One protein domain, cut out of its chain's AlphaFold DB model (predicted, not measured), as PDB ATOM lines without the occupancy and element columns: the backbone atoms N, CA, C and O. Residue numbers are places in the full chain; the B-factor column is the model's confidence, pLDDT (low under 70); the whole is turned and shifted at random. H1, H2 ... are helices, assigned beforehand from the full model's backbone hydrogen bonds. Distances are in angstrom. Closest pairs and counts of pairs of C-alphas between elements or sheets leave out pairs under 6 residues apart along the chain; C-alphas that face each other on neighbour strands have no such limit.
ATOM      1  N   PRO A 183     -39.630 -27.942  -6.299       88.81
ATOM      2  CA  PRO A 183     -39.874 -28.983  -7.291       88.81
ATOM      3  C   PRO A 183     -40.893 -28.518  -8.336       88.81
ATOM      4  O   PRO A 183     -41.859 -27.840  -8.004       88.81
ATOM      5  N   GLN A 184     -40.689 -28.902  -9.596       86.81
ATOM      6  CA  GLN A 184     -41.619 -28.619 -10.693       86.81
ATOM      7  C   GLN A 184     -42.254 -29.917 -11.225       86.81
ATOM      8  O   GLN A 184     -41.579 -30.950 -11.217       86.81
ATOM      9  N   PRO A 185     -43.503 -29.878 -11.737       86.25
ATOM     10  CA  PRO A 185     -44.380 -28.706 -11.830       86.25
ATOM     11  C   PRO A 185     -44.974 -28.308 -10.471       86.25
ATOM     12  O   PRO A 185     -45.183 -29.144  -9.597       86.25
ATOM     13  N   LEU A 186     -45.238 -27.013 -10.302       90.12
ATOM     14  CA  LEU A 186     -45.916 -26.482  -9.122       90.12
ATOM     15  C   LEU A 186     -47.419 -26.403  -9.396       90.12
ATOM     16  O   LEU A 186     -47.835 -25.754 -10.356       90.12
ATOM     17  N   GLU A 187     -48.219 -27.029  -8.537       89.19
ATOM     18  CA  GLU A 187     -49.681 -26.952  -8.586       89.19
ATOM     19  C   GLU A 187     -50.155 -25.513  -8.348       89.19
ATOM     20  O   GLU A 187     -49.766 -24.864  -7.370       89.19
ATOM     21  N   ALA A 188     -51.006 -25.012  -9.245       88.81
ATOM     22  CA  ALA A 188     -51.517 -23.649  -9.176       88.81
ATOM     23  C   ALA A 188     -52.277 -23.395  -7.861       88.81
ATOM     24  O   ALA A 188     -52.902 -24.290  -7.297       88.81
ATOM     25  N   ASP A 189     -52.218 -22.153  -7.372       88.12
ATOM     26  CA  ASP A 189     -52.873 -21.681  -6.138       88.12
ATOM     27  C   ASP A 189     -52.344 -22.278  -4.810       88.12
ATOM     28  O   ASP A 189     -52.696 -21.804  -3.722       88.12
ATOM     29  N   GLN A 190     -51.407 -23.231  -4.860       92.75
ATOM     30  CA  GLN A 190     -50.709 -23.716  -3.669       92.75
ATOM     31  C   GLN A 190     -49.646 -22.728  -3.165       92.75
ATOM     32  O   GLN A 190     -49.136 -21.881  -3.902       92.75
ATOM     33  N   LEU A 191     -49.271 -22.857  -1.886       92.50
ATOM     34  CA  LEU A 191     -48.264 -21.995  -1.258       92.50
ATOM     35  C   LEU A 191     -46.919 -21.984  -2.018       92.50
ATOM     36  O   LEU A 191     -46.416 -20.885  -2.259       92.50
ATOM     37  N   PRO A 192     -46.348 -23.129  -2.454       92.88
ATOM     38  CA  PRO A 192     -45.101 -23.132  -3.222       92.88
ATOM     39  C   PRO A 192     -45.209 -22.377  -4.554       92.88
ATOM     40  O   PRO A 192     -44.307 -21.618  -4.901       92.88
ATOM     41  N   TRP A 193     -46.337 -22.519  -5.260       94.31
ATOM     42  CA  TRP A 193     -46.615 -21.789  -6.498       94.31
ATOM     43  C   TRP A 193     -46.697 -20.280  -6.250       94.31
ATOM     44  O   TRP A 193     -45.999 -19.510  -6.908       94.31
ATOM     45  N   LYS A 194     -47.477 -19.853  -5.244       94.31
ATOM     46  CA  LYS A 194     -47.626 -18.434  -4.869       94.31
ATOM     47  C   LYS A 194     -46.286 -17.810  -4.490       94.31
ATOM     48  O   LYS A 194     -45.959 -16.726  -4.964       94.31
ATOM     49  N   LEU A 195     -45.506 -18.505  -3.661       93.62
ATOM     50  CA  LEU A 195     -44.191 -18.050  -3.216       93.62
ATOM     51  C   LEU A 195     -43.221 -17.898  -4.393       93.62
ATOM     52  O   LEU A 195     -42.556 -16.868  -4.501       93.62
ATOM     53  N   LYS A 196     -43.167 -18.891  -5.288       93.69
ATOM     54  CA  LYS A 196     -42.292 -18.869  -6.464       93.69
ATOM     55  C   LYS A 196     -42.665 -17.747  -7.427       93.69
ATOM     56  O   LYS A 196     -41.803 -16.950  -7.780       93.69
ATOM     57  N   HIS A 197     -43.941 -17.629  -7.786       92.50
ATOM     58  CA  HIS A 197     -44.405 -16.577  -8.690       92.50
ATOM     59  C   HIS A 197     -44.237 -15.171  -8.105       92.50
ATOM     60  O   HIS A 197     -43.885 -14.248  -8.836       92.50
ATOM     61  N   PHE A 198     -44.443 -14.999  -6.796       92.62
ATOM     62  CA  PHE A 198     -44.183 -13.726  -6.125       92.62
ATOM     63  C   PHE A 198     -42.691 -13.369  -6.115       92.62
ATOM     64  O   PHE A 198     -42.317 -12.219  -6.333       92.62
ATOM     65  N   TYR A 199     -41.822 -14.352  -5.873       93.62
ATOM     66  CA  TYR A 199     -40.381 -14.137  -5.942       93.62
ATOM     67  C   TYR A 199     -39.937 -13.782  -7.367       93.62
ATOM     68  O   TYR A 199     -39.227 -12.796  -7.556       93.62
ATOM     69  N   ASP A 200     -40.398 -14.530  -8.371       92.69
ATOM     70  CA  ASP A 200     -40.023 -14.314  -9.769       92.69
ATOM     71  C   ASP A 200     -40.494 -12.953 -10.288       92.69
ATOM     72  O   ASP A 200     -39.734 -12.280 -10.982       92.69
ATOM     73  N   SER A 201     -41.676 -12.481  -9.881       90.88
ATOM     74  CA  SER A 201     -42.159 -11.152 -10.273       90.88
ATOM     75  C   SER A 201     -41.321 -10.003  -9.693       90.88
ATOM     76  O   SER A 201     -41.112  -9.009 -10.379       90.88
ATOM     77  N   CYS A 202     -40.786 -10.129  -8.470       90.31
ATOM     78  CA  CYS A 202     -39.841  -9.146  -7.907       90.31
ATOM     79  C   CYS A 202     -38.450  -9.233  -8.557       90.31
ATOM     80  O   CYS A 202     -37.723  -8.238  -8.597       90.31
ATOM     81  N   MET A 203     -38.064 -10.410  -9.058       90.25
ATOM     82  CA  MET A 203     -36.763 -10.630  -9.693       90.25
ATOM     83  C   MET A 203     -36.718 -10.236 -11.173       90.25
ATOM     84  O   MET A 203     -35.626 -10.000 -11.697       90.25
ATOM     85  N   ASP A 204     -37.870 -10.146 -11.834       91.56
ATOM     86  CA  ASP A 204     -38.006  -9.773 -13.240       91.56
ATOM     87  C   ASP A 204     -37.871  -8.257 -13.449       91.56
ATOM     88  O   ASP A 204     -38.838  -7.497 -13.564       91.56
ATOM     89  N   LEU A 205     -36.620  -7.799 -13.484       87.31
ATOM     90  CA  LEU A 205     -36.305  -6.387 -13.679       87.31
ATOM     91  C   LEU A 205     -36.717  -5.868 -15.056       87.31
ATOM     92  O   LEU A 205     -36.950  -4.669 -15.182       87.31
ATOM     93  N   ASP A 206     -36.796  -6.720 -16.075       90.19
ATOM     94  CA  ASP A 206     -37.135  -6.283 -17.427       90.19
ATOM     95  C   ASP A 206     -38.588  -5.813 -17.471       90.19
ATOM     96  O   ASP A 206     -38.856  -4.678 -17.871       90.19
ATOM     97  N   ASN A 207     -39.507  -6.619 -16.934       87.06
ATOM     98  CA  ASN A 207     -40.913  -6.237 -16.822       87.06
ATOM     99  C   ASN A 207     -41.118  -5.036 -15.883       87.06
ATOM    100  O   ASN A 207     -41.827  -4.092 -16.238       87.06
ATOM    101  N   ILE A 208     -40.417  -4.988 -14.743       86.25
ATOM    102  CA  ILE A 208     -40.470  -3.830 -13.828       86.25
ATOM    103  C   ILE A 208     -40.009  -2.537 -14.532       86.25
ATOM    104  O   ILE A 208     -40.605  -1.470 -14.358       86.25
ATOM    105  N   ASN A 209     -38.950  -2.609 -15.344       84.31
ATOM    106  CA  ASN A 209     -38.405  -1.452 -16.057       84.31
ATOM    107  C   ASN A 209     -39.281  -1.005 -17.237       84.31
ATOM    108  O   ASN A 209     -39.251   0.180 -17.589       84.31
ATOM    109  N   ILE A 210     -40.048  -1.919 -17.837       87.69
ATOM    110  CA  ILE A 210     -41.051  -1.602 -18.862       87.69
ATOM    111  C   ILE A 210     -42.214  -0.830 -18.229       87.69
ATOM    112  O   ILE A 210     -42.561   0.253 -18.710       87.69
ATOM    113  N   ASP A 211     -42.756  -1.333 -17.119       82.19
ATOM    114  CA  ASP A 211     -43.927  -0.745 -16.463       82.19
ATOM    115  C   ASP A 211     -43.622   0.599 -15.784       82.19
ATOM    116  O   ASP A 211     -44.496   1.474 -15.695       82.19
ATOM    117  N   LYS A 212     -42.374   0.820 -15.345       82.25
ATOM    118  CA  LYS A 212     -41.937   2.045 -14.650       82.25
ATOM    119  C   LYS A 212     -42.936   2.428 -13.545       82.25
ATOM    120  O   LYS A 212     -43.408   1.592 -12.786       82.25
ATOM    121  N   ALA A 213     -43.249   3.719 -13.420       81.62
ATOM    122  CA  ALA A 213     -44.132   4.246 -12.385       81.62
ATOM    123  C   ALA A 213     -45.622   4.160 -12.760       81.62
ATOM    124  O   ALA A 213     -46.446   4.738 -12.057       81.62
ATOM    125  N   SER A 214     -45.984   3.504 -13.871       82.88
ATOM    126  CA  SER A 214     -47.367   3.492 -14.371       82.88
ATOM    127  C   SER A 214     -48.350   2.971 -13.321       82.88
ATOM    128  O   SER A 214     -49.333   3.650 -13.026       82.88
ATOM    129  N   GLN A 215     -48.016   1.847 -12.683       82.50
ATOM    130  CA  GLN A 215     -48.812   1.229 -11.620       82.50
ATOM    131  C   GLN A 215     -48.980   2.168 -10.418       82.50
ATOM    132  O   GLN A 215     -50.093   2.430  -9.971       82.50
ATOM    133  N   LEU A 216     -47.887   2.779  -9.952       83.69
ATOM    134  CA  LEU A 216     -47.925   3.718  -8.828       83.69
ATOM    135  C   LEU A 216     -48.780   4.961  -9.136       83.69
ATOM    136  O   LEU A 216     -49.483   5.470  -8.267       83.69
ATOM    137  N   LEU A 217     -48.739   5.463 -10.373       82.62
ATOM    138  CA  LEU A 217     -49.520   6.631 -10.783       82.62
ATOM    139  C   LEU A 217     -51.024   6.346 -10.867       82.62
ATOM    140  O   LEU A 217     -51.813   7.276 -10.698       82.62
ATOM    141  N   LEU A 218     -51.431   5.104 -11.141       83.25
ATOM    142  CA  LEU A 218     -52.839   4.701 -11.095       83.25
ATOM    143  C   LEU A 218     -53.363   4.712  -9.656       83.25
ATOM    144  O   LEU A 218     -54.423   5.284  -9.407       83.25
ATOM    145  N   GLU A 219     -52.580   4.187  -8.714       82.31
ATOM    146  CA  GLU A 219     -52.914   4.186  -7.285       82.31
ATOM    147  C   GLU A 219     -52.982   5.608  -6.717       82.31
ATOM    148  O   GLU A 219     -53.965   5.995  -6.091       82.31
ATOM    149  N   ILE A 220     -51.990   6.458  -7.011       82.56
ATOM    150  CA  ILE A 220     -51.984   7.856  -6.540       82.56
ATOM    151  C   ILE A 220     -53.219   8.626  -7.038       82.56
ATOM    152  O   ILE A 220     -53.743   9.471  -6.315       82.56
ATOM    153  N   LYS A 221     -53.728   8.329  -8.244       79.38
ATOM    154  CA  LYS A 221     -54.960   8.954  -8.758       79.38
ATOM    155  C   LYS A 221     -56.201   8.574  -7.948       79.38
ATOM    156  O   LYS A 221     -57.118   9.388  -7.878       79.38
ATOM    157  N   GLN A 222     -56.237   7.390  -7.334       78.50
ATOM    158  CA  GLN A 222     -57.344   6.995  -6.457       78.50
ATOM    159  C   GLN A 222     -57.341   7.765  -5.131       78.50
ATOM    160  O   GLN A 222     -58.410   8.087  -4.618       78.50
ATOM    161  N   PHE A 223     -56.166   8.119  -4.599       75.38
ATOM    162  CA  PHE A 223     -56.035   8.833  -3.319       75.38
ATOM    163  C   PHE A 223     -56.198  10.362  -3.414       75.38
ATOM    164  O   PHE A 223     -56.052  11.064  -2.413       75.38
ATOM    165  N   GLY A 224     -56.556  10.882  -4.590       65.56
ATOM    166  CA  GLY A 224     -56.701  12.312  -4.847       65.56
ATOM    167  C   GLY A 224     -55.433  12.918  -5.445       65.56
ATOM    168  O   GLY A 224     -54.306  12.587  -5.078       65.56
ATOM    169  N   LEU A 245     -39.090  11.042  -8.347       51.56
ATOM    170  CA  LEU A 245     -39.652   9.823  -8.927       51.56
ATOM    171  C   LEU A 245     -38.538   8.826  -9.266       51.56
ATOM    172  O   LEU A 245     -38.650   7.665  -8.904       51.56
ATOM    173  N   SER A 246     -37.419   9.262  -9.850       51.22
ATOM    174  CA  SER A 246     -36.267   8.379 -10.067       51.22
ATOM    175  C   SER A 246     -35.647   7.898  -8.756       51.22
ATOM    176  O   SER A 246     -35.346   6.719  -8.659       51.22
ATOM    177  N   ILE A 247     -35.530   8.730  -7.715       56.72
ATOM    178  CA  ILE A 247     -35.031   8.310  -6.394       56.72
ATOM    179  C   ILE A 247     -35.979   7.294  -5.743       56.72
ATOM    180  O   ILE A 247     -35.504   6.293  -5.211       56.72
ATOM    181  N   VAL A 248     -37.298   7.497  -5.791       58.34
ATOM    182  CA  VAL A 248     -38.289   6.558  -5.235       58.34
ATOM    183  C   VAL A 248     -38.281   5.243  -6.014       58.34
ATOM    184  O   VAL A 248     -38.237   4.179  -5.399       58.34
ATOM    185  N   MET A 249     -38.235   5.301  -7.346       56.78
ATOM    186  CA  MET A 249     -38.168   4.115  -8.206       56.78
ATOM    187  C   MET A 249     -36.840   3.365  -8.035       56.78
ATOM    188  O   MET A 249     -36.843   2.141  -7.927       56.78
ATOM    189  N   LEU A 250     -35.717   4.079  -7.905       51.91
ATOM    190  CA  LEU A 250     -34.417   3.491  -7.579       51.91
ATOM    191  C   LEU A 250     -34.432   2.871  -6.180       51.91
ATOM    192  O   LEU A 250     -33.918   1.775  -6.021       51.91
ATOM    193  N   THR A 251     -35.065   3.499  -5.187       52.38
ATOM    194  CA  THR A 251     -35.142   2.964  -3.814       52.38
ATOM    195  C   THR A 251     -36.021   1.706  -3.743       52.38
ATOM    196  O   THR A 251     -35.666   0.744  -3.061       52.38
ATOM    197  N   HIS A 252     -37.142   1.667  -4.476       49.72
ATOM    198  CA  HIS A 252     -38.005   0.482  -4.565       49.72
ATOM    199  C   HIS A 252     -37.334  -0.667  -5.330       49.72
ATOM    200  O   HIS A 252     -37.320  -1.798  -4.841       49.72
ATOM    201  N   ALA A 253     -36.695  -0.381  -6.469       47.09
ATOM    202  CA  ALA A 253     -35.938  -1.378  -7.224       47.09
ATOM    203  C   ALA A 253     -34.720  -1.891  -6.430       47.09
ATOM    204  O   ALA A 253     -34.454  -3.091  -6.399       47.09
ATOM    205  N   GLN A 254     -34.018  -1.018  -5.701       45.12
ATOM    206  CA  GLN A 254     -32.878  -1.392  -4.855       45.12
ATOM    207  C   GLN A 254     -33.268  -2.333  -3.708       45.12
ATOM    208  O   GLN A 254     -32.447  -3.157  -3.307       45.12
TER     209      GLN A 254
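What this domain is: This is residues 183 to 224 and 245 to 254 of the 312 residues of the protein "Endothelin-converting enzyme 1" of Notodromas monacha (UniProt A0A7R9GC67). The longest helix, H1, begins an open string of three helices, H1, H2 and H3, which follow one another through tight links and are not folded into a bundle. H4, which comes after a cut in the chain, is a separate piece near H2, and residues 217 to 224 stick out at the far end of H3. The printed part has 52 residues with four named helices, in the order H1, H2, H3, H4, and no named strand; its class is all helix. The whole is only just loose, close to extended, with a radius of gyration of the C-alphas of 14.6 A, and it is elongated, spanning 41 by 24 by 16 A.

Where its parts are: H1, residues 191 to 203, runs 18.2 A from C-alpha 191 at (-48.264, -21.995, -1.258) to C-alpha 203 at (-36.763, -10.630, -9.693). H2 holds residues 205 to 211 and is 9.9 A long. H3, residues 214 to 222, is 13.2 A long. H4, residues 245 to 254, is 13.7 A long and ends with C-alpha 254 at (-32.878, -1.392, -4.855).

How they stand to each other: H1 and H2 are close but not clearly touching, their closest C-alphas, those of Cys 202 and Ile 208, being 8.0 A apart. Their lines are about perpendicular, at 76 degrees. H2 and H3 meet only through their link. H1 is apart from H3 and H4, and H3 is apart from H4. H2 and H4 are only just apart, with their closest C-alphas at 8.2 A. In H1, H2, H3 and H4 every O i to N i+4 pair is within hydrogen-bond range.

The domain as a whole: The two C-alphas farthest apart, those of Pro 183 and Gly 224, are 44.7 A apart. Residues 225 to 244 are not printed, and C-alphas 224 and 245 are 17.7 A apart across this cut. Of the links that are printed whole, H1 to H2 and H2 to H3, both are tight. The mean pLDDT of the printed part is 80.3; residue 224 and residues 245 to 254 are under 70.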